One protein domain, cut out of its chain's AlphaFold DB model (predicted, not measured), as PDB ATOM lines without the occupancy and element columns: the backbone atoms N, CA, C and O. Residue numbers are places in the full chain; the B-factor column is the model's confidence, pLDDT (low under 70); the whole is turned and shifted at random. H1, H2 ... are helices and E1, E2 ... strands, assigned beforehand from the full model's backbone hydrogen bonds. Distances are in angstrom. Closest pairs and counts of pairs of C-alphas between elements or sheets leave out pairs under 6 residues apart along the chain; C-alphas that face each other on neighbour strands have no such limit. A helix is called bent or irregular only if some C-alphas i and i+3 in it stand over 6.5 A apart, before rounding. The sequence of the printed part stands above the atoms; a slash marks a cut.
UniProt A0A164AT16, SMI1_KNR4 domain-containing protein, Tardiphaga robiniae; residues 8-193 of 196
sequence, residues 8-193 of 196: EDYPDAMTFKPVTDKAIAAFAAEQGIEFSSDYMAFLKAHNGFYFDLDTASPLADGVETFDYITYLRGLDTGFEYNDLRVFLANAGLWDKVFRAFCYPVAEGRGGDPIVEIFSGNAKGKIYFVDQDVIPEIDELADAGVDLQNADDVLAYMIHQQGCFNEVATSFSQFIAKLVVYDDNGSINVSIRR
ATOM      1  N   GLU A   8      18.452  20.372  11.044       93.31
ATOM      2  CA  GLU A   8      17.201  20.516  11.792       93.31
ATOM      3  C   GLU A   8      17.328  21.309  13.098       93.31
ATOM      4  O   GLU A   8      16.317  21.811  13.589       93.31
ATOM      5  N   ASP A   9      18.543  21.452  13.636       92.81
ATOM      6  CA  ASP A   9      18.787  22.222  14.858       92.81
ATOM      7  C   ASP A   9      18.765  23.741  14.591       92.81
ATOM      8  O   ASP A   9      18.657  24.529  15.530       92.81
ATOM      9  N   TYR A  10      18.799  24.161  13.316       92.31
ATOM     10  CA  TYR A  10      18.858  25.567  12.894       92.31
ATOM     11  C   TYR A  10      17.763  25.905  11.865       92.31
ATOM     12  O   TYR A  10      18.063  26.262  10.723       92.31
ATOM     13  N   PRO A  11      16.472  25.805  12.239       90.44
ATOM     14  CA  PRO A  11      15.357  26.029  11.315       90.44
ATOM     15  C   PRO A  11      15.251  27.478  10.818       90.44
ATOM     16  O   PRO A  11      14.659  27.714   9.766       90.44
ATOM     17  N   ASP A  12      15.824  28.426  11.563       88.94
ATOM     18  CA  ASP A  12      15.815  29.858  11.248       88.94
ATOM     19  C   ASP A  12      17.045  30.302  10.432       88.94
ATOM     20  O   ASP A  12      17.163  31.477  10.085       88.94
ATOM     21  N   ALA A  13      17.954  29.373  10.098       91.38
ATOM     22  CA  ALA A  13      19.106  29.667   9.253       91.38
ATOM     23  C   ALA A  13      18.673  30.177   7.869       91.38
ATOM     24  O   ALA A  13      17.595  29.851   7.356       91.38
ATOM     25  N   MET A  14      19.546  30.960   7.228       92.19
ATOM     26  CA  MET A  14      19.298  31.465   5.880       92.19
ATOM     27  C   MET A  14      18.983  30.312   4.918       92.19
ATOM     28  O   MET A  14      19.754  29.361   4.782       92.19
ATOM     29  N   THR A  15      17.854  30.423   4.219       92.31
ATOM     30  CA  THR A  15      17.432  29.441   3.217       92.31
ATOM     31  C   THR A  15      17.772  29.924   1.817       92.31
ATOM     32  O   THR A  15      17.631  31.105   1.487       92.31
ATOM     33  N   PHE A  16      18.202  28.992   0.975       95.12
ATOM     34  CA  PHE A  16      18.559  29.271  -0.407       95.12
ATOM     35  C   PHE A  16      17.486  28.758  -1.355       95.12
ATOM     36  O   PHE A  16      16.686  27.872  -1.040       95.12
ATOM     37  N   LYS A  17      17.449  29.347  -2.549       92.69
ATOM     38  CA  LYS A  17      16.503  28.952  -3.588       92.69
ATOM     39  C   LYS A  17      16.682  27.459  -3.905       92.69
ATOM     40  O   LYS A  17      17.802  27.059  -4.206       92.69
ATOM     41  N   PRO A  18      15.617  26.642  -3.930       94.19
ATOM     42  CA  PRO A  18      15.737  25.239  -4.308       94.19
ATOM     43  C   PRO A  18      16.274  25.059  -5.732       94.19
ATOM     44  O   PRO A  18      15.891  25.793  -6.652       94.19
ATOM     45  N   VAL A  19      17.100  24.031  -5.929       95.69
ATOM     46  CA  VAL A  19      17.652  23.653  -7.234       95.69
ATOM     47  C   VAL A  19      17.041  22.336  -7.719       95.69
ATOM     48  O   VAL A  19      16.739  21.433  -6.943       95.69
ATOM     49  N   THR A  20      16.811  22.233  -9.028       95.31
ATOM     50  CA  THR A  20      16.226  21.032  -9.652       95.31
ATOM     51  C   THR A  20      17.312  20.086 -10.151       95.31
ATOM     52  O   THR A  20      18.387  20.548 -10.532       95.31
ATOM     53  N   ASP A  21      17.005  18.792 -10.291       96.19
ATOM     54  CA  ASP A  21      17.918  17.813 -10.907       96.19
ATOM     55  C   ASP A  21      18.430  18.277 -12.278       96.19
ATOM     56  O   ASP A  21      19.606  18.130 -12.602       96.19
ATOM     57  N   LYS A  22      17.553  18.900 -13.078       96.75
ATOM     58  CA  LYS A  22      17.914  19.443 -14.393       96.75
ATOM     59  C   LYS A  22      18.944  20.570 -14.284       96.75
ATOM     60  O   LYS A  22      19.835  20.642 -15.121       96.75
ATOM     61  N   ALA A  23      18.804  21.451 -13.296       96.12
ATOM     62  CA  ALA A  23      19.737  22.553 -13.079       96.12
ATOM     63  C   ALA A  23      21.085  22.045 -12.545       96.12
ATOM     64  O   ALA A  23      22.117  22.453 -13.067       96.12
ATOM     65  N   ILE A  24      21.075  21.089 -11.607       97.69
ATOM     66  CA  ILE A  24      22.294  20.423 -11.119       97.69
ATOM     67  C   ILE A  24      23.038  19.767 -12.289       97.69
ATOM     68  O   ILE A  24      24.224  20.017 -12.484       97.69
ATOM     69  N   ALA A  25      22.342  18.970 -13.105       97.38
ATOM     70  CA  ALA A  25      22.946  18.277 -14.241       97.38
ATOM     71  C   ALA A  25      23.475  19.245 -15.312       97.38
ATOM     72  O   ALA A  25      24.540  19.013 -15.879       97.38
ATOM     73  N   ALA A  26      22.750  20.335 -15.590       97.25
ATOM     74  CA  ALA A  26      23.201  21.357 -16.531       97.25
ATOM     75  C   ALA A  26      24.468  22.066 -16.034       97.25
ATOM     76  O   ALA A  26      25.398  22.240 -16.813       97.25
ATOM     77  N   PHE A  27      24.520  22.419 -14.745       96.81
ATOM     78  CA  PHE A  27      25.701  23.019 -14.128       96.81
ATOM     79  C   PHE A  27      26.904  22.073 -14.182       96.81
ATOM     80  O   PHE A  27      27.978  22.462 -14.633       96.81
ATOM     81  N   ALA A  28      26.714  20.817 -13.773       96.69
ATOM     82  CA  ALA A  28      27.752  19.792 -13.802       96.69
ATOM     83  C   ALA A  28      28.335  19.625 -15.218       96.69
ATOM     84  O   ALA A  28      29.549  19.667 -15.403       96.69
ATOM     85  N   ALA A  29      27.471  19.543 -16.237       96.69
ATOM     86  CA  ALA A  29      27.888  19.448 -17.634       96.69
ATOM     87  C   ALA A  29      28.615  20.708 -18.138       96.69
ATOM     88  O   ALA A  29      29.579  20.592 -18.890       96.69
ATOM     89  N   GLU A  30      28.169  21.900 -17.735       94.94
ATOM     90  CA  GLU A  30      28.806  23.174 -18.094       94.94
ATOM     91  C   GLU A  30      30.229  23.280 -17.535       94.94
ATOM     92  O   GLU A  30      31.131  23.745 -18.229       94.94
ATOM     93  N   GLN A  31      30.428  22.837 -16.292       92.81
ATOM     94  CA  GLN A  31      31.712  22.928 -15.599       92.81
ATOM     95  C   GLN A  31      32.620  21.708 -15.824       92.81
ATOM     96  O   GLN A  31      33.778  21.736 -15.419       92.81
ATOM     97  N   GLY A  32      32.119  20.642 -16.459       93.62
ATOM     98  CA  GLY A  32      32.856  19.384 -16.612       93.62
ATOM     99  C   GLY A  32      33.058  18.633 -15.290       93.62
ATOM    100  O   GLY A  32      34.053  17.932 -15.133       93.62
ATOM    101  N   ILE A  33      32.131  18.797 -14.346       94.94
ATOM    102  CA  ILE A  33      32.178  18.222 -12.998       94.94
ATOM    103  C   ILE A  33      31.262  16.999 -12.917       94.94
ATOM    104  O   ILE A  33      30.189  16.970 -13.521       94.94
ATOM    105  N   GLU A  34      31.639  16.019 -12.099       96.62
ATOM    106  CA  GLU A  34      30.750  14.941 -11.668       96.62
ATOM    107  C   GLU A  34      30.466  15.057 -10.164       96.62
ATOM    108  O   GLU A  34      31.321  14.748  -9.340       96.62
ATOM    109  N   PHE A  35      29.265  15.501  -9.787       98.00
ATOM    110  CA  PHE A  35      28.888  15.575  -8.373       98.00
ATOM    111  C   PHE A  35      28.638  14.189  -7.775       98.00
ATOM    112  O   PHE A  35      28.015  13.334  -8.409       98.00
ATOM    113  N   SER A  36      29.047  13.990  -6.522       98.12
ATOM    114  CA  SER A  36      28.681  12.788  -5.774       98.12
ATOM    115  C   SER A  36      27.191  12.743  -5.438       98.12
ATOM    116  O   SER A  36      26.501  13.764  -5.362       98.12
ATOM    117  N   SER A  37      26.680  11.535  -5.185       97.56
ATOM    118  CA  SER A  37      25.294  11.338  -4.746       97.56
ATOM    119  C   SER A  37      24.970  12.090  -3.457       97.56
ATOM    120  O   SER A  37      23.863  12.613  -3.322       97.56
ATOM    121  N   ASP A  38      25.930  12.153  -2.536       97.12
ATOM    122  CA  ASP A  38      25.789  12.790  -1.228       97.12
ATOM    123  C   ASP A  38      25.655  14.305  -1.387       97.12
ATOM    124  O   ASP A  38      24.712  14.910  -0.870       97.12
ATOM    125  N   TYR A  39      26.538  14.911  -2.183       98.50
ATOM    126  CA  TYR A  39      26.477  16.343  -2.446       98.50
ATOM    127  C   TYR A  39      25.225  16.718  -3.247       98.50
ATOM    128  O   TYR A  39      24.541  17.684  -2.918       98.50
ATOM    129  N   MET A  40      24.827  15.905  -4.232       98.19
ATOM    130  CA  MET A  40      23.556  16.100  -4.936       98.19
ATOM    131  C   MET A  40      22.346  16.027  -3.996       98.19
ATOM    132  O   MET A  40      21.393  16.789  -4.167       98.19
ATOM    133  N   ALA A  41      22.336  15.108  -3.026       97.44
ATOM    134  CA  ALA A  41      21.260  15.016  -2.041       97.44
ATOM    135  C   ALA A  41      21.182  16.288  -1.185       97.44
ATOM    136  O   ALA A  41      20.094  16.841  -1.018       97.44
ATOM    137  N   PHE A  42      22.331  16.795  -0.739       98.12
ATOM    138  CA  PHE A  42      22.430  18.063  -0.026       98.12
ATOM    139  C   PHE A  42      21.948  19.256  -0.860       98.12
ATOM    140  O   PHE A  42      21.121  20.035  -0.385       98.12
ATOM    141  N   LEU A  43      22.379  19.375  -2.120       98.31
ATOM    142  CA  LEU A  43      21.937  20.453  -3.009       98.31
ATOM    143  C   LEU A  43      20.411  20.466  -3.159       98.31
ATOM    144  O   LEU A  43      19.791  21.521  -3.127       98.31
ATOM    145  N   LYS A  44      19.776  19.296  -3.266       97.12
ATOM    146  CA  LYS A  44      18.313  19.199  -3.400       97.12
ATOM    147  C   LYS A  44      17.565  19.541  -2.116       97.12
ATOM    148  O   LYS A  44      16.460  20.072  -2.192       97.12
ATOM    149  N   ALA A  45      18.133  19.195  -0.964       96.12
ATOM    150  CA  ALA A  45      17.498  19.408   0.330       96.12
ATOM    151  C   ALA A  45      17.688  20.840   0.857       96.12
ATOM    152  O   ALA A  45      16.749  21.410   1.408       96.12
ATOM    153  N   HIS A  46      18.878  21.417   0.666       96.62
ATOM    154  CA  HIS A  46      19.293  22.674   1.301       96.62
ATOM    155  C   HIS A  46      19.819  23.724   0.305       96.62
ATOM    156  O   HIS A  46      19.577  24.914   0.490       96.62
ATOM    157  N   ASN A  47      20.487  23.288  -0.771       97.31
ATOM    158  CA  ASN A  47      21.141  24.132  -1.786       97.31
ATOM    159  C   ASN A  47      22.091  25.208  -1.222       97.31
ATOM    160  O   ASN A  47      22.021  26.378  -1.600       97.31
ATOM    161  N   GLY A  48      22.998  24.800  -0.337       97.25
ATOM    162  CA  GLY A  48      23.894  25.701   0.386       97.25
ATOM    163  C   GLY A  48      23.482  25.863   1.848       97.25
ATOM    164  O   GLY A  48      22.377  25.499   2.248       97.25
ATOM    165  N   PHE A  49      24.399  26.373   2.664       96.88
ATOM    166  CA  PHE A  49      24.140  26.684   4.071       96.88
ATOM    167  C   PHE A  49      25.084  27.795   4.530       96.88
ATOM    168  O   PHE A  49      26.273  27.712   4.240       96.88
ATOM    169  N   TYR A  50      24.589  28.820   5.224       94.69
ATOM    170  CA  TYR A  50      25.424  29.884   5.791       94.69
ATOM    171  C   TYR A  50      25.426  29.766   7.314       94.69
ATOM    172  O   TYR A  50      24.361  29.767   7.926       94.69
ATOM    173  N   PHE A  51      26.611  29.630   7.914       93.75
ATOM    174  CA  PHE A  51      26.774  29.376   9.348       93.75
ATOM    175  C   PHE A  51      26.790  30.667  10.184       93.75
ATOM    176  O   PHE A  51      27.629  30.831  11.065       93.75
ATOM    177  N   ASP A  52      25.851  31.575   9.926       90.44
ATOM    178  CA  ASP A  52      25.559  32.708  10.812       90.44
ATOM    179  C   ASP A  52      24.474  32.270  11.798       90.44
ATOM    180  O   ASP A  52      23.280  32.293  11.498       90.44
ATOM    181  N   LEU A  53      24.923  31.693  12.913       90.75
ATOM    182  CA  LEU A  53      24.082  31.000  13.885       90.75
ATOM    183  C   LEU A  53      23.980  31.815  15.175       90.75
ATOM    184  O   LEU A  53      24.970  32.381  15.628       90.75
ATOM    185  N   ASP A  54      22.804  31.792  15.807       86.62
ATOM    186  CA  ASP A  54      22.511  32.624  16.986       86.62
ATOM    187  C   ASP A  54      22.714  31.916  18.332       86.62
ATOM    188  O   ASP A  54      22.831  32.565  19.373       86.62
ATOM    189  N   THR A  55      22.717  30.579  18.349       86.19
ATOM    190  CA  THR A  55      22.870  29.812  19.593       86.19
ATOM    191  C   THR A  55      23.746  28.582  19.412       86.19
ATOM    192  O   THR A  55      23.644  27.866  18.419       86.19
ATOM    193  N   ALA A  56      24.584  28.316  20.412       92.56
ATOM    194  CA  ALA A  56      25.340  27.081  20.546       92.56
ATOM    195  C   ALA A  56      25.662  26.831  22.026       92.56
ATOM    196  O   ALA A  56      25.612  27.739  22.853       92.56
ATOM    197  N   SER A  57      25.983  25.586  22.375       93.19
ATOM    198  CA  SER A  57      26.564  25.274  23.689       93.19
ATOM    199  C   SER A  57      28.087  25.422  23.638       93.19
ATOM    200  O   SER A  57      28.654  25.271  22.554       93.19
ATOM    201  N   PRO A  58      28.774  25.635  24.776       95.38
ATOM    202  CA  PRO A  58      30.230  25.541  24.826       95.38
ATOM    203  C   PRO A  58      30.737  24.225  24.232       95.38
ATOM    204  O   PRO A  58      30.025  23.212  24.237       95.38
ATOM    205  N   LEU A  59      31.967  24.240  23.720       94.50
ATOM    206  CA  LEU A  59      32.597  23.040  23.181       94.50
ATOM    207  C   LEU A  59      32.712  21.974  24.280       94.50
ATOM    208  O   LEU A  59      33.225  22.249  25.365       94.50
ATOM    209  N   ALA A  60      32.213  20.769  24.011       93.56
ATOM    210  CA  ALA A  60      32.266  19.677  24.971       93.56
ATOM    211  C   ALA A  60      33.706  19.242  25.276       93.56
ATOM    212  O   ALA A  60      34.563  19.190  24.391       93.56
ATOM    213  N   ASP A  61      33.941  18.858  26.532       92.50
ATOM    214  CA  ASP A  61      35.241  18.385  27.005       92.50
ATOM    215  C   ASP A  61      35.787  17.244  26.130       92.50
ATOM    216  O   ASP A  61      35.107  16.252  25.856       92.50
ATOM    217  N   GLY A  62      37.050  17.378  25.718       89.81
ATOM    218  CA  GLY A  62      37.752  16.383  24.906       89.81
ATOM    219  C   GLY A  62      37.398  16.392  23.415       89.81
ATOM    220  O   GLY A  62      37.908  15.548  22.679       89.81
ATOM    221  N   VAL A  63      36.552  17.317  22.948       90.81
ATOM    222  CA  VAL A  63      36.385  17.565  21.512       90.81
ATOM    223  C   VAL A  63      37.531  18.447  21.029       90.81
ATOM    224  O   VAL A  63      37.702  19.573  21.483       90.81
ATOM    225  N   GLU A  64      38.303  17.930  20.081       92.81
ATOM    226  CA  GLU A  64      39.307  18.696  19.349       92.81
ATOM    227  C   GLU A  64      38.759  19.085  17.976       92.81
ATOM    228  O   GLU A  64      38.072  18.292  17.323       92.81
ATOM    229  N   THR A  65      39.079  20.296  17.530       93.12
ATOM    230  CA  THR A  65      38.610  20.848  16.260       93.12
ATOM    231  C   THR A  65      39.765  21.237  15.342       93.12
ATOM    232  O   THR A  65      40.913  21.404  15.758       93.12
ATOM    233  N   PHE A  66      39.453  21.322  14.056       88.00
ATOM    234  CA  PHE A  66      40.314  21.751  12.975       88.00
ATOM    235  C   PHE A  66      39.520  22.687  12.067       88.00
ATOM    236  O   PHE A  66      38.431  22.326  11.616       88.00
ATOM    237  N   ASP A  67      40.096  23.862  11.824       88.75
ATOM    238  CA  ASP A  67      39.530  24.948  11.028       88.75
ATOM    239  C   ASP A  67      38.115  25.397  11.439       88.75
ATOM    240  O   ASP A  67      37.477  24.847  12.339       88.75
ATOM    241  N   TYR A  68      37.624  26.447  10.798       90.69
ATOM    242  CA  TYR A  68      36.279  26.970  10.956       90.69
ATOM    243  C   TYR A  68      35.588  26.990   9.603       90.69
ATOM    244  O   TYR A  68      36.180  27.437   8.636       90.69
ATOM    245  N   ILE A  69      34.333  26.564   9.522       94.69
ATOM    246  CA  ILE A  69      33.548  26.579   8.288       94.69
ATOM    247  C   ILE A  69      32.615  27.783   8.295       94.69
ATOM    248  O   ILE A  69      31.827  27.963   9.221       94.69
ATOM    249  N   THR A  70      32.669  28.578   7.231       93.44
ATOM    250  CA  THR A  70      31.830  29.772   7.078       93.44
ATOM    251  C   THR A  70      30.519  29.440   6.361       93.44
ATOM    252  O   THR A  70      29.448  29.924   6.733       93.44
ATOM    253  N   TYR A  71      30.570  28.584   5.337       94.94
ATOM    254  CA  TYR A  71      29.382  28.150   4.599       94.94
ATOM    255  C   TYR A  71      29.609  26.851   3.818       94.94
ATOM    256  O   TYR A  71      30.731  26.502   3.456       94.94
ATOM    257  N   LEU A  72      28.506  26.168   3.510       97.50
ATOM    258  CA  LEU A  72      28.424  25.106   2.510       97.50
ATOM    259  C   LEU A  72      27.980  25.711   1.176       97.50
ATOM    260  O   LEU A  72      27.034  26.510   1.137       97.50
ATOM    261  N   ARG A  73      28.644  25.329   0.084       97.56
ATOM    262  CA  ARG A  73      28.376  25.886  -1.246       97.56
ATOM    263  C   ARG A  73      27.077  25.340  -1.835       97.56
ATOM    264  O   ARG A  73      26.736  24.181  -1.645       97.56
ATOM    265  N   GLY A  74      26.350  26.185  -2.555       97.75
ATOM    266  CA  GLY A  74      25.154  25.824  -3.313       97.75
ATOM    267  C   GLY A  74      25.271  26.231  -4.780       97.75
ATOM    268  O   GLY A  74      26.305  26.732  -5.223       97.75
ATOM    269  N   LEU A  75      24.199  26.018  -5.542       97.00
ATOM    270  CA  LEU A  75      24.103  26.410  -6.950       97.00
ATOM    271  C   LEU A  75      23.075  27.519  -7.138       97.00
ATOM    272  O   LEU A  75      21.925  27.356  -6.724       97.00
ATOM    273  N   ASP A  76      23.457  28.596  -7.827       92.88
ATOM    274  CA  ASP A  76      22.569  29.720  -8.153       92.88
ATOM    275  C   ASP A  76      21.797  30.216  -6.908       92.88
ATOM    276  O   ASP A  76      20.577  30.436  -6.936       92.88
ATOM    277  N   THR A  77      22.511  30.332  -5.784       93.19
ATOM    278  CA  THR A  77      21.944  30.594  -4.451       93.19
ATOM    279  C   THR A  77      21.415  32.022  -4.336       93.19
ATOM    280  O   THR A  77      20.536  32.299  -3.518       93.19
ATOM    281  N   GLY A  78      21.938  32.929  -5.170       89.81
ATOM    282  CA  GLY A  78      21.710  34.371  -5.083       89.81
ATOM    283  C   GLY A  78      22.554  35.060  -4.007       89.81
ATOM    284  O   GLY A  78      22.447  36.274  -3.852       89.81
ATOM    285  N   PHE A  79      23.396  34.310  -3.291       92.19
ATOM    286  CA  PHE A  79      24.331  34.811  -2.292       92.19
ATOM    287  C   PHE A  79      25.760  34.533  -2.762       92.19
ATOM    288  O   PHE A  79      26.200  33.390  -2.804       92.19
ATOM    289  N   GLU A  80      26.480  35.590  -3.146       89.81
ATOM    290  CA  GLU A  80      27.744  35.479  -3.892       89.81
ATOM    291  C   GLU A  80      28.824  34.645  -3.190       89.81
ATOM    292  O   GLU A  80      29.602  33.975  -3.862       89.81
ATOM    293  N   TYR A  81      28.840  34.644  -1.855       89.69
ATOM    294  CA  TYR A  81      29.855  33.945  -1.071       89.69
ATOM    295  C   TYR A  81      29.688  32.423  -1.181       89.69
ATOM    296  O   TYR A  81      30.638  31.718  -1.515       89.69
ATOM    297  N   ASN A  82      28.469  31.898  -1.017       93.81
ATOM    298  CA  ASN A  82      28.241  30.451  -1.075       93.81
ATOM    299  C   ASN A  82      27.872  29.918  -2.468       93.81
ATOM    300  O   ASN A  82      27.623  28.721  -2.606       93.81
ATOM    301  N   ASP A  83      27.844  30.758  -3.501       94.62
ATOM    302  CA  ASP A  83      27.514  30.321  -4.855       94.62
ATOM    303  C   ASP A  83      28.729  29.683  -5.551       94.62
ATOM    304  O   ASP A  83      29.756  30.320  -5.807       94.62
ATOM    305  N   LEU A  84      28.614  28.395  -5.886       94.06
ATOM    306  CA  LEU A  84      29.673  27.645  -6.558       94.06
ATOM    307  C   LEU A  84      30.029  28.235  -7.931       94.06
ATOM    308  O   LEU A  84      31.193  28.201  -8.332       94.06
ATOM    309  N   ARG A  85      29.054  28.799  -8.653       92.06
ATOM    310  CA  ARG A  85      29.288  29.419  -9.962       92.06
ATOM    311  C   ARG A  85      30.209  30.623  -9.836       92.06
ATOM    312  O   ARG A  85      31.088  30.806 -10.675       92.06
ATOM    313  N   VAL A  86      29.998  31.433  -8.800       90.88
ATOM    314  CA  VAL A  86      30.800  32.633  -8.536       90.88
ATOM    315  C   VAL A  86      32.234  32.239  -8.207       90.88
ATOM    316  O   VAL A  86      33.161  32.787  -8.805       90.88
ATOM    317  N   PHE A  87      32.423  31.231  -7.352       89.12
ATOM    318  CA  PHE A  87      33.756  30.716  -7.041       89.12
ATOM    319  C   PHE A  87      34.482  30.221  -8.296       89.12
ATOM    320  O   PHE A  87      35.595  30.652  -8.594       89.12
ATOM    321  N   LEU A  88      33.829  29.367  -9.089       89.12
ATOM    322  CA  LEU A  88      34.428  28.825 -10.308       89.12
ATOM    323  C   LEU A  88      34.621  29.896 -11.394       89.12
ATOM    324  O   LEU A  88      35.476  29.738 -12.257       89.12
ATOM    325  N   ALA A  89      33.912  31.021 -11.373       87.25
ATOM    326  CA  ALA A  89      34.184  32.114 -12.306       87.25
ATOM    327  C   ALA A  89      35.511  32.842 -12.007       87.25
ATOM    328  O   ALA A  89      36.090  33.451 -12.911       87.25
ATOM    329  N   ASN A  90      36.030  32.764 -10.776       81.00
ATOM    330  CA  ASN A  90      37.258  33.448 -10.389       81.00
ATOM    331  C   ASN A  90      38.504  32.632 -10.773       81.00
ATOM    332  O   ASN A  90      38.887  31.679 -10.098       81.00
ATOM    333  N   ALA A  91      39.145  33.007 -11.882       65.81
ATOM    334  CA  ALA A  91      40.337  32.327 -12.389       65.81
ATOM    335  C   ALA A  91      41.579  32.480 -11.491       65.81
ATOM    336  O   ALA A  91      42.491  31.674 -11.613       65.81
ATOM    337  N   GLY A  92      41.624  33.490 -10.613       65.38
ATOM    338  CA  GLY A  92      42.783  33.750  -9.752       65.38
ATOM    339  C   GLY A  92      42.820  32.917  -8.472       65.38
ATOM    340  O   GLY A  92      43.871  32.821  -7.858       65.38
ATOM    341  N   LEU A  93      41.688  32.325  -8.076       62.75
ATOM    342  CA  LEU A  93      41.588  31.545  -6.838       62.75
ATOM    343  C   LEU A  93      41.798  30.045  -7.060       62.75
ATOM    344  O   LEU A  93      42.162  29.345  -6.129       62.75
ATOM    345  N   TRP A  94      41.532  29.533  -8.267       75.62
ATOM    346  CA  TRP A  94      41.503  28.090  -8.514       75.62
ATOM    347  C   TRP A  94      41.872  27.774  -9.964       75.62
ATOM    348  O   TRP A  94      41.052  27.992 -10.865       75.62
ATOM    349  N   ASP A  95      43.087  27.278 -10.203       82.00
ATOM    350  CA  ASP A  95      43.576  26.960 -11.549       82.00
ATOM    351  C   ASP A  95      42.769  25.828 -12.221       82.00
ATOM    352  O   ASP A  95      42.156  24.975 -11.568       82.00
ATOM    353  N   LYS A  96      42.762  25.803 -13.561       81.50
ATOM    354  CA  LYS A  96      42.105  24.761 -14.364       81.50
ATOM    355  C   LYS A  96      42.606  23.353 -14.046       81.50
ATOM    356  O   LYS A  96      41.800  22.430 -14.128       81.50
ATOM    357  N   VAL A  97      43.879  23.189 -13.686       85.44
ATOM    358  CA  VAL A  97      44.447  21.893 -13.285       85.44
ATOM    359  C   VAL A  97      43.686  21.326 -12.086       85.44
ATOM    360  O   VAL A  97      43.280  20.168 -12.114       85.44
ATOM    361  N   PHE A  98      43.375  22.146 -11.079       88.25
ATOM    362  CA  PHE A  98      42.613  21.699  -9.906       88.25
ATOM    363  C   PHE A  98      41.141  21.436 -10.232       88.25
ATOM    364  O   PHE A  98      40.558  20.443  -9.790       88.25
ATOM    365  N   ARG A  99      40.543  22.272 -11.088       89.69
ATOM    366  CA  ARG A  99      39.158  22.088 -11.564       89.69
ATOM    367  C   ARG A  99      38.954  20.808 -12.359       89.69
ATOM    368  O   ARG A  99      37.820  20.362 -12.481       89.69
ATOM    369  N   ALA A 100      40.017  20.233 -12.913       91.56
ATOM    370  CA  ALA A 100      39.931  18.998 -13.680       91.56
ATOM    371  C   ALA A 100      39.582  17.778 -12.812       91.56
ATOM    372  O   ALA A 100      39.180  16.749 -13.356       91.56
ATOM    373  N   PHE A 101      39.730  17.872 -11.484       95.06
ATOM    374  CA  PHE A 101      39.506  16.729 -10.598       95.06
ATOM    375  C   PHE A 101      38.809  17.031  -9.272       95.06
ATOM    376  O   PHE A 101      38.414  16.081  -8.599       95.06
ATOM    377  N   CYS A 102      38.624  18.294  -8.880       95.88
ATOM    378  CA  CYS A 102      37.904  18.641  -7.655       95.88
ATOM    379  C   CYS A 102      36.989  19.865  -7.808       95.88
ATOM    380  O   CYS A 102      37.172  20.702  -8.696       95.88
ATOM    381  N   TYR A 103      35.995  19.968  -6.925       95.94
ATOM    382  CA  TYR A 103      35.122  21.137  -6.792       95.94
ATOM    383  C   TYR A 103      34.916  21.488  -5.314       95.94
ATOM    384  O   TYR A 103      34.867  20.586  -4.478       95.94
ATOM    385  N   PRO A 104      34.767  22.773  -4.958       95.81
ATOM    386  CA  PRO A 104      34.539  23.155  -3.574       95.81
ATOM    387  C   PRO A 104      33.103  22.854  -3.133       95.81
ATOM    388  O   PRO A 104      32.136  23.115  -3.852       95.81
ATOM    389  N   VAL A 105      32.981  22.338  -1.916       97.81
ATOM    390  CA  VAL A 105      31.722  21.993  -1.243       97.81
ATOM    391  C   VAL A 105      31.465  22.854  -0.010       97.81
ATOM    392  O   VAL A 105      30.318  23.014   0.405       97.81
ATOM    393  N   ALA A 106      32.512  23.449   0.558       97.00
ATOM    394  CA  ALA A 106      32.427  24.412   1.646       97.00
ATOM    395  C   ALA A 106      33.604  25.394   1.579       97.00
ATOM    396  O   ALA A 106      34.528  25.216   0.782       97.00
ATOM    397  N   GLU A 107      33.558  26.431   2.405       94.12
ATOM    398  CA  GLU A 107      34.684  27.341   2.608       94.12
ATOM    399  C   GLU A 107      34.979  27.500   4.096       94.12
ATOM    400  O   GLU A 107      34.068  27.663   4.920       94.12
ATOM    401  N   GLY A 108      36.267  27.428   4.407       87.75
ATOM    402  CA  GLY A 108      36.847  27.662   5.709       87.75
ATOM    403  C   GLY A 108      36.874  29.147   6.077       87.75
ATOM    404  O   GLY A 108      36.337  30.010   5.373       87.75
ATOM    405  N   ARG A 109      37.512  29.484   7.192       78.62
ATOM    406  CA  ARG A 109      37.731  30.879   7.581       78.62
ATOM    407  C   ARG A 109      39.027  31.366   6.951       78.62
ATOM    408  O   ARG A 109      40.063  30.757   7.138       78.62
ATOM    409  N   GLY A 110      38.977  32.505   6.261       80.19
ATOM    410  CA  GLY A 110      40.131  33.026   5.513       80.19
ATOM    411  C   GLY A 110      40.100  32.691   4.020       80.19
ATOM    412  O   GLY A 110      40.922  33.211   3.277       80.19
ATOM    413  N   GLY A 111      39.102  31.926   3.567       86.50
ATOM    414  CA  GLY A 111      38.884  31.609   2.153       86.50
ATOM    415  C   GLY A 111      39.360  30.218   1.738       86.50
ATOM    416  O   GLY A 111      39.170  29.854   0.583       86.50
ATOM    417  N   ASP A 112      39.927  29.435   2.661       91.31
ATOM    418  CA  ASP A 112      40.418  28.087   2.376       91.31
ATOM    419  C   ASP A 112      39.281  27.162   1.929       91.31
ATOM    420  O   ASP A 112      38.326  26.934   2.679       91.31
ATOM    421  N   PRO A 113      39.314  26.620   0.706       93.88
ATOM    422  CA  PRO A 113      38.225  25.799   0.220       93.88
ATOM    423  C   PRO A 113      38.297  24.385   0.797       93.88
ATOM    424  O   PRO A 113      39.351  23.763   0.913       93.88
ATOM    425  N   ILE A 114      37.121  23.830   1.074       96.25
ATOM    426  CA  ILE A 114      36.948  22.402   1.309       96.25
ATOM    427  C   ILE A 114      36.402  21.828   0.013       96.25
ATOM    428  O   ILE A 114      35.354  22.267  -0.468       96.25
ATOM    429  N   VAL A 115      37.103  20.855  -0.555       97.25
ATOM    430  CA  VAL A 115      36.827  20.323  -1.889       97.25
ATOM    431  C   VAL A 115      36.466  18.853  -1.849       97.25
ATOM    432  O   VAL A 115      36.982  18.093  -1.035       97.25
ATOM    433  N   GLU A 116      35.601  18.446  -2.766       98.38
ATOM    434  CA  GLU A 116      35.341  17.048  -3.069       98.38
ATOM    435  C   GLU A 116      36.051  16.659  -4.364       98.38
ATOM    436  O   GLU A 116      36.004  17.380  -5.366       98.38
ATOM    437  N   ILE A 117      36.724  15.509  -4.339       98.12
ATOM    438  CA  ILE A 117      37.398  14.946  -5.509       98.12
ATOM    439  C   ILE A 117      36.376  14.197  -6.366       98.12
ATOM    440  O   ILE A 117      35.658  13.335  -5.866       98.12
ATOM    441  N   PHE A 118      36.332  14.457  -7.671       97.50
ATOM    442  CA  PHE A 118      35.406  13.794  -8.597       97.50
ATOM    443  C   PHE A 118      36.075  12.911  -9.653       97.50
ATOM    444  O   PHE A 118      35.384  12.177 -10.362       97.50
ATOM    445  N   SER A 119      37.406  12.943  -9.743       96.62
ATOM    446  CA  SER A 119      38.199  12.157 -10.691       96.62
ATOM    447  C   SER A 119      39.414  11.523 -10.007       96.62
ATOM    448  O   SER A 119      39.920  12.061  -9.026       96.62
ATOM    449  N   GLY A 120      39.884  10.381 -10.518       96.12
ATOM    450  CA  GLY A 120      41.001   9.623  -9.939       96.12
ATOM    451  C   GLY A 120      40.609   8.682  -8.791       96.12
ATOM    452  O   GLY A 120      39.430   8.428  -8.525       96.12
ATOM    453  N   ASN A 121      41.615   8.143  -8.105       97.19
ATOM    454  CA  ASN A 121      41.487   7.141  -7.042       97.19
ATOM    455  C   ASN A 121      40.876   7.699  -5.750       97.19
ATOM    456  O   ASN A 121      40.298   6.947  -4.966       97.19
ATOM    457  N   ALA A 122      40.999   9.007  -5.523       97.38
ATOM    458  CA  ALA A 122      40.441   9.689  -4.357       97.38
ATOM    459  C   ALA A 122      38.988  10.161  -4.561       97.38
ATOM    460  O   ALA A 122      38.458  10.871  -3.710       97.38
ATOM    461  N   LYS A 123      38.327   9.782  -5.665       97.81
ATOM    462  CA  LYS A 123      36.951  10.191  -5.975       97.81
ATOM    463  C   LYS A 123      35.987   9.964  -4.796       97.81
ATOM    464  O   LYS A 123      35.920   8.874  -4.236       97.81
ATOM    465  N   GLY A 124      35.213  10.999  -4.469       97.56
ATOM    466  CA  GLY A 124      34.258  11.073  -3.360       97.56
ATOM    467  C   GLY A 124      34.857  11.562  -2.039       97.56
ATOM    468  O   GLY A 124      34.108  11.944  -1.144       97.56
ATOM    469  N   LYS A 125      36.187  11.584  -1.894       98.25
ATOM    470  CA  LYS A 125      36.839  12.081  -0.680       98.25
ATOM    471  C   LYS A 125      36.799  13.605  -0.600       98.25
ATOM    472  O   LYS A 125      36.788  14.295  -1.621       98.25
ATOM    473  N   ILE A 126      36.827  14.104   0.632       98.06
ATOM    474  CA  ILE A 126      36.788  15.518   0.985       98.06
ATOM    475  C   ILE A 126      38.145  15.937   1.540       98.06
ATOM    476  O   ILE A 126      38.664  15.307   2.467       98.06
ATOM    477  N   TYR A 127      38.684  17.026   1.007       96.81
ATOM    478  CA  TYR A 127      39.945  17.615   1.433       96.81
ATOM    479  C   TYR A 127      39.727  19.053   1.884       96.81
ATOM    480  O   TYR A 127      39.013  19.810   1.233       96.81
ATOM    481  N   PHE A 128      40.366  19.427   2.984       95.00
ATOM    482  CA  PHE A 128      40.671  20.820   3.269       95.00
ATOM    483  C   PHE A 128      41.887  21.234   2.441       95.00
ATOM    484  O   PHE A 128      42.847  20.459   2.349       95.00
ATOM    485  N   VAL A 129      41.846  22.432   1.863       94.00
ATOM    486  CA  VAL A 129      42.945  22.968   1.064       94.00
ATOM    487  C   VAL A 129      43.450  24.264   1.676       94.00
ATOM    488  O   VAL A 129      42.732  25.255   1.681       94.00
ATOM    489  N   ASP A 130      44.698  24.242   2.143       91.81
ATOM    490  CA  ASP A 130      45.439  25.444   2.530       91.81
ATOM    491  C   ASP A 130      45.816  26.197   1.250       91.81
ATOM    492  O   ASP A 130      46.699  25.764   0.499       91.81
ATOM    493  N   GLN A 131      45.082  27.271   0.951       88.62
ATOM    494  CA  GLN A 131      45.234  27.985  -0.315       88.62
ATOM    495  C   GLN A 131      46.518  28.825  -0.368       88.62
ATOM    496  O   GLN A 131      47.020  29.100  -1.457       88.62
ATOM    497  N   ASP A 132      47.061  29.206   0.792       87.50
ATOM    498  CA  ASP A 132      48.240  30.071   0.903       87.50
ATOM    499  C   ASP A 132      49.526  29.344   0.498       87.50
ATOM    500  O   ASP A 132      50.537  29.974   0.177       87.50
ATOM    501  N   VAL A 133      49.490  28.010   0.502       89.19
ATOM    502  CA  VAL A 133      50.622  27.157   0.134       89.19
ATOM    503  C   VAL A 133      50.340  26.316  -1.108       89.19
ATOM    504  O   VAL A 133      51.037  25.334  -1.341       89.19
ATOM    505  N   ILE A 134      49.353  26.668  -1.935       88.88
ATOM    506  CA  ILE A 134      49.189  26.047  -3.258       88.88
ATOM    507  C   ILE A 134      50.351  26.495  -4.166       88.88
ATOM    508  O   ILE A 134      50.598  27.695  -4.277       88.88
ATOM    509  N   PRO A 135      51.063  25.564  -4.828       89.12
ATOM    510  CA  PRO A 135      52.168  25.908  -5.710       89.12
ATOM    511  C   PRO A 135      51.641  26.484  -7.026       89.12
ATOM    512  O   PRO A 135      50.532  26.163  -7.474       89.12
ATOM    513  N   GLU A 136      52.457  27.300  -7.683       88.88
ATOM    514  CA  GLU A 136      52.140  27.762  -9.032       88.88
ATOM    515  C   GLU A 136      52.194  26.586 -10.028       88.88
ATOM    516  O   GLU A 136      52.907  25.600  -9.841       88.88
ATOM    517  N   ILE A 137      51.443  26.673 -11.131       88.62
ATOM    518  CA  ILE A 137      51.376  25.580 -12.119       88.62
ATOM    519  C   ILE A 137      52.739  25.279 -12.750       88.62
ATOM    520  O   ILE A 137      53.055  24.114 -13.001       88.62
ATOM    521  N   ASP A 138      53.556  26.308 -12.972       89.25
ATOM    522  CA  ASP A 138      54.900  26.137 -13.526       89.25
ATOM    523  C   ASP A 138      55.810  25.373 -12.544       89.25
ATOM    524  O   ASP A 138      56.606  24.541 -12.977       89.25
ATOM    525  N   GLU A 139      55.624  25.538 -11.227       90.00
ATOM    526  CA  GLU A 139      56.365  24.780 -10.207       90.00
ATOM    527  C   GLU A 139      56.019  23.284 -10.247       90.00
ATOM    528  O   GLU A 139      56.893  22.434 -10.076       90.00
ATOM    529  N   LEU A 140      54.757  22.942 -10.530       90.19
ATOM    530  CA  LEU A 140      54.334  21.549 -10.704       90.19
ATOM    531  C   LEU A 140      54.924  20.921 -11.965       90.19
ATOM    532  O   LEU A 140      55.384  19.777 -11.932       90.19
ATOM    533  N   ALA A 141      54.926  21.668 -13.069       89.88
ATOM    534  CA  ALA A 141      55.523  21.213 -14.318       89.88
ATOM    535  C   ALA A 141      57.036  20.981 -14.162       89.88
ATOM    536  O   ALA A 141      57.546  19.943 -14.591       89.88
ATOM    537  N   ASP A 142      57.738  21.898 -13.491       93.44
ATOM    538  CA  ASP A 142      59.173  21.790 -13.207       93.44
ATOM    539  C   ASP A 142      59.499  20.627 -12.255       93.44
ATOM    540  O   ASP A 142      60.547  19.986 -12.389       93.44
ATOM    541  N   ALA A 143      58.584  20.295 -11.339       92.38
ATOM    542  CA  ALA A 143      58.679  19.114 -10.482       92.38
ATOM    543  C   ALA A 143      58.412  17.785 -11.223       92.38
ATOM    544  O   ALA A 143      58.593  16.711 -10.645       92.38
ATOM    545  N   GLY A 144      58.018  17.837 -12.501       93.56
ATOM    546  CA  GLY A 144      57.754  16.662 -13.329       93.56
ATOM    547  C   GLY A 144      56.398  16.003 -13.075       93.56
ATOM    548  O   GLY A 144      56.233  14.837 -13.432       93.56
ATOM    549  N   VAL A 145      55.451  16.728 -12.471       95.50
ATOM    550  CA  VAL A 145      54.077  16.258 -12.241       95.50
ATOM    551  C   VAL A 145      53.317  16.207 -13.568       95.50
ATOM    552  O   VAL A 145      53.301  17.176 -14.332       95.50
ATOM    553  N   ASP A 146      52.634  15.097 -13.841       94.81
ATOM    554  CA  ASP A 146      51.702  14.993 -14.962       94.81
ATOM    555  C   ASP A 146      50.412  15.765 -14.648       94.81
ATOM    556  O   ASP A 146      49.470  15.246 -14.052       94.81
ATOM    557  N   LEU A 147      50.350  17.020 -15.102       92.88
ATOM    558  CA  LEU A 147      49.211  17.923 -14.892       92.88
ATOM    559  C   LEU A 147      47.886  17.428 -15.503       92.88
ATOM    560  O   LEU A 147      46.842  18.027 -15.252       92.88
ATOM    561  N   GLN A 148      47.906  16.389 -16.345       93.25
ATOM    562  CA  GLN A 148      46.691  15.762 -16.879       93.25
ATOM    563  C   GLN A 148      46.209  14.582 -16.024       93.25
ATOM    564  O   GLN A 148      45.101  14.083 -16.235       93.25
ATOM    565  N   ASN A 149      47.014  14.137 -15.059       94.88
ATOM    566  CA  ASN A 149      46.705  13.032 -14.172       94.88
ATOM    567  C   ASN A 149      46.329  13.544 -12.776       94.88
ATOM    568  O   ASN A 149      47.180  13.940 -11.982       94.88
ATOM    569  N   ALA A 150      45.035  13.471 -12.461       94.38
ATOM    570  CA  ALA A 150      44.486  13.876 -11.168       94.38
ATOM    571  C   ALA A 150      45.195  13.224  -9.970       94.38
ATOM    572  O   ALA A 150      45.423  13.887  -8.961       94.38
ATOM    573  N   ASP A 151      45.558  11.944 -10.082       97.06
ATOM    574  CA  ASP A 151      46.196  11.212  -8.988       97.06
ATOM    575  C   ASP A 151      47.622  11.704  -8.729       97.06
ATOM    576  O   ASP A 151      48.041  11.768  -7.576       97.06
ATOM    577  N   ASP A 152      48.353  12.071  -9.783       96.31
ATOM    578  CA  ASP A 152      49.729  12.561  -9.671       96.31
ATOM    579  C   ASP A 152      49.762  13.975  -9.080       96.31
ATOM    580  O   ASP A 152      50.483  14.243  -8.116       96.31
ATOM    581  N   VAL A 153      48.881  14.858  -9.572       95.62
ATOM    582  CA  VAL A 153      48.706  16.205  -9.012       95.62
ATOM    583  C   VAL A 153      48.314  16.126  -7.539       95.62
ATOM    584  O   VAL A 153      48.963  16.745  -6.698       95.62
ATOM    585  N   LEU A 154      47.292  15.336  -7.196       96.44
ATOM    586  CA  LEU A 154      46.836  15.202  -5.814       96.44
ATOM    587  C   LEU A 154      47.916  14.585  -4.910       96.44
ATOM    588  O   LEU A 154      48.117  15.062  -3.793       96.44
ATOM    589  N   ALA A 155      48.649  13.571  -5.380       96.62
ATOM    590  CA  ALA A 155      49.750  12.980  -4.622       96.62
ATOM    591  C   ALA A 155      50.847  14.009  -4.313       96.62
ATOM    592  O   ALA A 155      51.354  14.034  -3.189       96.62
ATOM    593  N   TYR A 156      51.183  14.887  -5.263       96.00
ATOM    594  CA  TYR A 156      52.114  15.987  -5.020       96.00
ATOM    595  C   TYR A 156      51.572  16.966  -3.967       96.00
ATOM    596  O   TYR A 156      52.278  17.289  -3.008       96.00
ATOM    597  N   MET A 157      50.306  17.386  -4.094       95.31
ATOM    598  CA  MET A 157      49.665  18.313  -3.148       95.31
ATOM    599  C   MET A 157      49.638  17.776  -1.716       95.31
ATOM    600  O   MET A 157      49.813  18.539  -0.769       95.31
ATOM    601  N   ILE A 158      49.439  16.469  -1.545       95.75
ATOM    602  CA  ILE A 158      49.392  15.831  -0.226       95.75
ATOM    603  C   ILE A 158      50.806  15.593   0.319       95.75
ATOM    604  O   ILE A 158      51.089  15.910   1.471       95.75
ATOM    605  N   HIS A 159      51.693  14.988  -0.475       95.62
ATOM    606  CA  HIS A 159      52.940  14.417   0.045       95.62
ATOM    607  C   HIS A 159      54.161  15.323  -0.087       95.62
ATOM    608  O   HIS A 159      55.118  15.133   0.663       95.62
ATOM    609  N   GLN A 160      54.158  16.254  -1.043       93.88
ATOM    610  CA  GLN A 160      55.269  17.184  -1.258       93.88
ATOM    611  C   GLN A 160      54.924  18.573  -0.734       93.88
ATOM    612  O   GLN A 160      55.680  19.118   0.066       93.88
ATOM    613  N   GLN A 161      53.771  19.113  -1.135       93.69
ATOM    614  CA  GLN A 161      53.362  20.449  -0.711       93.69
ATOM    615  C   GLN A 161      52.717  20.463   0.681       93.69
ATOM    616  O   GLN A 161      52.986  21.353   1.482       93.69
ATOM    617  N   GLY A 162      51.860  19.482   0.971       93.31
ATOM    618  CA  GLY A 162      51.085  19.421   2.213       93.31
ATOM    619  C   GLY A 162      49.873  20.361   2.258       93.31
ATOM    620  O   GLY A 162      49.314  20.564   3.334       93.31
ATOM    621  N   CYS A 163      49.447  20.926   1.124       93.00
ATOM    622  CA  CYS A 163      48.296  21.834   1.067       93.00
ATOM    623  C   CYS A 163      46.947  21.099   1.073       93.00
ATOM    624  O   CYS A 163      45.950  21.685   1.475       93.00
ATOM    625  N   PHE A 164      46.890  19.822   0.672       95.00
ATOM    626  CA  PHE A 164      45.657  19.026   0.682       95.00
ATOM    627  C   PHE A 164      45.635  18.078   1.883       95.00
ATOM    628  O   PHE A 164      46.431  17.144   1.970       95.00
ATOM    629  N   ASN A 165      44.669  18.275   2.778       94.25
ATOM    630  CA  ASN A 165      44.484  17.466   3.979       94.25
ATOM    631  C   ASN A 165      43.147  16.724   3.903       94.25
ATOM    632  O   ASN A 165      42.093  17.355   3.868       94.25
ATOM    633  N   GLU A 166      43.170  15.389   3.859       96.06
ATOM    634  CA  GLU A 166      41.938  14.587   3.847       96.06
ATOM    635  C   GLU A 166      41.169  14.815   5.155       96.06
ATOM    636  O   GLU A 166      41.716  14.627   6.241       96.06
ATOM    637  N   VAL A 167      39.904  15.231   5.060       95.38
ATOM    638  CA  VAL A 167      39.043  15.481   6.232       95.38
ATOM    639  C   VAL A 167      37.902  14.473   6.347       95.38
ATOM    640  O   VAL A 167      37.417  14.218   7.453       95.38
ATOM    641  N   ALA A 168      37.473  13.879   5.230       96.38
ATOM    642  CA  ALA A 168      36.439  12.850   5.201       96.38
ATOM    643  C   ALA A 168      36.493  12.011   3.912       96.38
ATOM    644  O   ALA A 168      36.978  12.454   2.877       96.38
ATOM    645  N   THR A 169      35.910  10.817   3.948       96.69
ATOM    646  CA  THR A 169      35.779   9.902   2.809       96.69
ATOM    647  C   THR A 169      34.498  10.109   1.997       96.69
ATOM    648  O   THR A 169      34.311   9.433   0.990       96.69
ATOM    649  N   SER A 170      33.587  10.976   2.452       97.62
ATOM    650  CA  SER A 170      32.411  11.418   1.694       97.62
ATOM    651  C   SER A 170      31.877  12.752   2.209       97.62
ATOM    652  O   SER A 170      32.150  13.136   3.352       97.62
ATOM    653  N   PHE A 171      31.058  13.432   1.402       98.25
ATOM    654  CA  PHE A 171      30.374  14.652   1.831       98.25
ATOM    655  C   PHE A 171      29.493  14.416   3.072       98.25
ATOM    656  O   PHE A 171      29.538  15.202   4.015       98.25
ATOM    657  N   SER A 172      28.751  13.304   3.145       97.44
ATOM    658  CA  SER A 172      27.939  12.996   4.335       97.44
ATOM    659  C   SER A 172      28.788  12.807   5.593       97.44
ATOM    660  O   SER A 172      28.401  13.256   6.673       97.44
ATOM    661  N   GLN A 173      29.955  12.161   5.475       96.75
ATOM    662  CA  GLN A 173      30.866  12.012   6.609       96.75
ATOM    663  C   GLN A 173      31.479  13.360   7.008       96.75
ATOM    664  O   GLN A 173      31.626  13.618   8.199       96.75
ATOM    665  N   PHE A 174      31.784  14.237   6.046       97.06
ATOM    666  CA  PHE A 174      32.216  15.606   6.333       97.06
ATOM    667  C   PHE A 174      31.167  16.366   7.154       97.06
ATOM    668  O   PHE A 174      31.504  16.891   8.211       97.06
ATOM    669  N   ILE A 175      29.892  16.335   6.750       97.38
ATOM    670  CA  ILE A 175      28.801  16.944   7.529       97.38
ATOM    671  C   ILE A 175      28.722  16.352   8.940       97.38
ATOM    672  O   ILE A 175      28.623  17.097   9.910       97.38
ATOM    673  N   ALA A 176      28.841  15.028   9.080       95.50
ATOM    674  CA  ALA A 176      28.824  14.359  10.383       95.50
ATOM    675  C   ALA A 176      30.022  14.713  11.286       95.50
ATOM    676  O   ALA A 176      29.971  14.474  12.494       95.50
ATOM    677  N   LYS A 177      31.103  15.267  10.723       94.56
ATOM    678  CA  LYS A 177      32.259  15.768  11.475       94.56
ATOM    679  C   LYS A 177      32.118  17.224  11.900       94.56
ATOM    680  O   LYS A 177      32.928  17.671  12.710       94.56
ATOM    681  N   LEU A 178      31.139  17.966  11.384       96.19
ATOM    682  CA  LEU A 178      30.952  19.358  11.771       96.19
ATOM    683  C   LEU A 178      30.428  19.449  13.204       96.19
ATOM    684  O   LEU A 178      29.487  18.753  13.597       96.19
ATOM    685  N   VAL A 179      31.042  20.334  13.983       96.31
ATOM    686  CA  VAL A 179      30.606  20.676  15.336       96.31
ATOM    687  C   VAL A 179      30.323  22.163  15.442       96.31
ATOM    688  O   VAL A 179      31.090  22.971  14.927       96.31
ATOM    689  N   VAL A 180      29.241  22.514  16.130       96.38
ATOM    690  CA  VAL A 180      28.845  23.889  16.440       96.38
ATOM    691  C   VAL A 180      29.024  24.146  17.929       96.38
ATOM    692  O   VAL A 180      28.557  23.374  18.776       96.38
ATOM    693  N   TYR A 181      29.711  25.231  18.264       95.88
ATOM    694  CA  TYR A 181      29.995  25.580  19.647       95.88
ATOM    695  C   TYR A 181      30.112  27.084  19.861       95.88
ATOM    696  O   TYR A 181      30.463  27.835  18.956       95.88
ATOM    697  N   ASP A 182      29.821  27.497  21.089       95.00
ATOM    698  CA  ASP A 182      30.062  28.846  21.582       95.00
ATOM    699  C   ASP A 182      31.478  28.926  22.169       95.00
ATOM    700  O   ASP A 182      31.822  28.190  23.101       95.00
ATOM    701  N   ASP A 183      32.303  29.810  21.614       92.25
ATOM    702  CA  ASP A 183      33.577  30.227  22.184       92.25
ATOM    703  C   ASP A 183      33.475  31.683  22.648       92.25
ATOM    704  O   ASP A 183      33.695  32.632  21.891       92.25
ATOM    705  N   ASN A 184      33.128  31.855  23.926       89.25
ATOM    706  CA  ASN A 184      33.079  33.148  24.612       89.25
ATOM    707  C   ASN A 184      32.180  34.202  23.930       89.25
ATOM    708  O   ASN A 184      32.521  35.384  23.873       89.25
ATOM    709  N   GLY A 185      31.010  33.781  23.452       89.25
ATOM    710  CA  GLY A 185      30.021  34.607  22.763       89.25
ATOM    711  C   GLY A 185      30.187  34.643  21.242       89.25
ATOM    712  O   GLY A 185      29.410  35.326  20.578       89.25
ATOM    713  N   SER A 186      31.179  33.938  20.688       90.50
ATOM    714  CA  SER A 186      31.346  33.746  19.246       90.50
ATOM    715  C   SER A 186      30.963  32.322  18.878       90.50
ATOM    716  O   SER A 186      31.610  31.369  19.315       90.50
ATOM    717  N   ILE A 187      29.942  32.169  18.041       93.38
ATOM    718  CA  ILE A 187      29.536  30.849  17.566       93.38
ATOM    719  C   ILE A 187      30.433  30.439  16.409       93.38
ATOM    720  O   ILE A 187      30.644  31.188  15.457       93.38
ATOM    721  N   ASN A 188      30.979  29.238  16.526       94.38
ATOM    722  CA  ASN A 188      31.917  28.661  15.588       94.38
ATOM    723  C   ASN A 188      31.382  27.327  15.083       94.38
ATOM    724  O   ASN A 188      30.805  26.542  15.839       94.38
ATOM    725  N   VAL A 189      31.648  27.052  13.811       95.81
ATOM    726  CA  VAL A 189      31.459  25.736  13.208       95.81
ATOM    727  C   VAL A 189      32.821  25.231  12.787       95.81
ATOM    728  O   VAL A 189      33.520  25.939  12.079       95.81
ATOM    729  N   SER A 190      33.219  24.039  13.219       95.56
ATOM    730  CA  SER A 190      34.551  23.488  12.936       95.56
ATOM    731  C   SER A 190      34.487  22.014  12.558       95.56
ATOM    732  O   SER A 190      33.505  21.332  12.851       95.56
ATOM    733  N   ILE A 191      35.559  21.496  11.956       94.38
ATOM    734  CA  ILE A 191      35.702  20.068  11.661       94.38
ATOM    735  C   ILE A 191      36.261  19.364  12.900       94.38
ATOM    736  O   ILE A 191      37.275  19.774  13.457       94.38
ATOM    737  N   ARG A 192      35.626  18.288  13.357       93.44
ATOM    738  CA  ARG A 192      36.103  17.493  14.496       93.44
ATOM    739  C   ARG A 192      37.340  16.650  14.153       93.44
ATOM    740  O   ARG A 192      37.416  16.064  13.074       93.44
ATOM    741  N   ARG A 193      38.262  16.514  15.117       89.31
ATOM    742  CA  ARG A 193      39.411  15.588  15.096       89.31
ATOM    743  C   ARG A 193      39.142  14.261  15.846       89.31
ATOM    744  O   ARG A 193      38.303  14.237  16.754       89.31
TER     745      ARG A 193
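This is residues 8 to 193 of the 196 residues of the protein "SMI1_KNR4 domain-containing protein" of Tardiphaga robiniae (UniProt A0A164AT16). Look first for a strongly twisted sheet of five strands in the middle of the model, with a second, smaller ribbon, the hairpin E6 and E7, beside its E1 edge. Helices stand round the sheet: H6 by the E5 edge, with H5 beyond it at one far end of the model, H7 between the ends of the sheet's strands and the ribbon, and H1, H2 and H3 on other sides, while residues 46 to 68 swing round the ribbon as a long loop. The printed part has 186 residues, with seven named helices and seven named strands in the order H1 H2 E1 H3 H4 E2 E3 E4 H5 H6 E5 H7 E6 E7; the class is mixed, helices and strands. The large sheet has the order E1 E2 E3 E4 E5, antiparallel throughout, and E6 and E7 are antiparallel too. The whole is compact, with a radius of gyration of the C-alphas of 16.6 A, and spans 49 by 41 by 27 A.

Begin at C-alpha 102, at (37.904, 18.641, -7.655), where E2, residues 102 to 108, sets out on its 16.2 A. The rest of its sheet is E1, residues 69 to 72, E3, residues 113 to 117 and 12.3 A long, E4, residues 126 to 129, and E5, residues 164 to 168 and 12.0 A long. E6, residues 178 to 183, is 15.3 A long, and E7, residues 186 to 192, runs 17.6 A to C-alpha 192 at (36.103, 17.493, 14.496). Find H1, residues 21 to 31, from C-alpha 21 at (17.918, 17.813, -10.907); it is 15.4 A long. H2 is residues 37 to 45, H3 84 to 89, H4 96 to 99, H5 137 to 142 and H7 171 to 177. H6, residues 150 to 161, is 15.2 A long and neither bent nor irregular, but only just: C-alphas 158 and 161 are 6.1 A apart.

E2, E3 and E4 form a meander, each strand the antiparallel neighbour of the one before; N 105 and O 114 are 2.8 A apart, and N 115 and O 127 are 2.8 A apart. At the edges, N 70 of E1 and O 107 of E2 are 2.9 A apart, and N 128 of E4 and O 165 of E5 are 2.8 A apart. H6 is on this sheet at a height of 9.8 A, only just over E4 and E5, each with 3 of its C-alphas. H7 is on it too, at a height of 5.5 A, over none of its strands; its Phe 174 and Ala 168 of E5 have their C-alphas 5.2 A apart, their closest pair. H3 only grazes the sheet, with residues 84 to 88. H2 touches H7, about perpendicular at 78 degrees, with C-alphas 38 and 171 closest at 5.8 A. H1 is close to H2 but not clearly touching, its closest C-alphas being 21 and 44, 7.6 A apart. H4 and H6 are near each other, and H5 is close to H6 but not clearly touching, with C-alphas 140 and 153 closest at 7.9 A. In the hairpin E6 and E7, N 179 and O 190 are 2.9 A apart; the closest C-alphas of E1 and E7 are 69 and 189, at 5.4 A. Every O i to N i+4 pair is within hydrogen-bond range in H1, H2, H3, H5 and H7, and 7 of 8 in H6; H4 is too short for one.

The two C-alphas farthest apart are those of Asp 12 and Asp 142, at 50.4 A. The printed part has no cut; the links H2 to E1 and E1 to H3 are long. In the first, residues 49 to 50 pair with 71 to 72 of E1 and residues 65 to 66 with 191 to 192 of E7, both antiparallel. The mean pLDDT of the printed part is 93.1, and residues 91 to 93 are under 70.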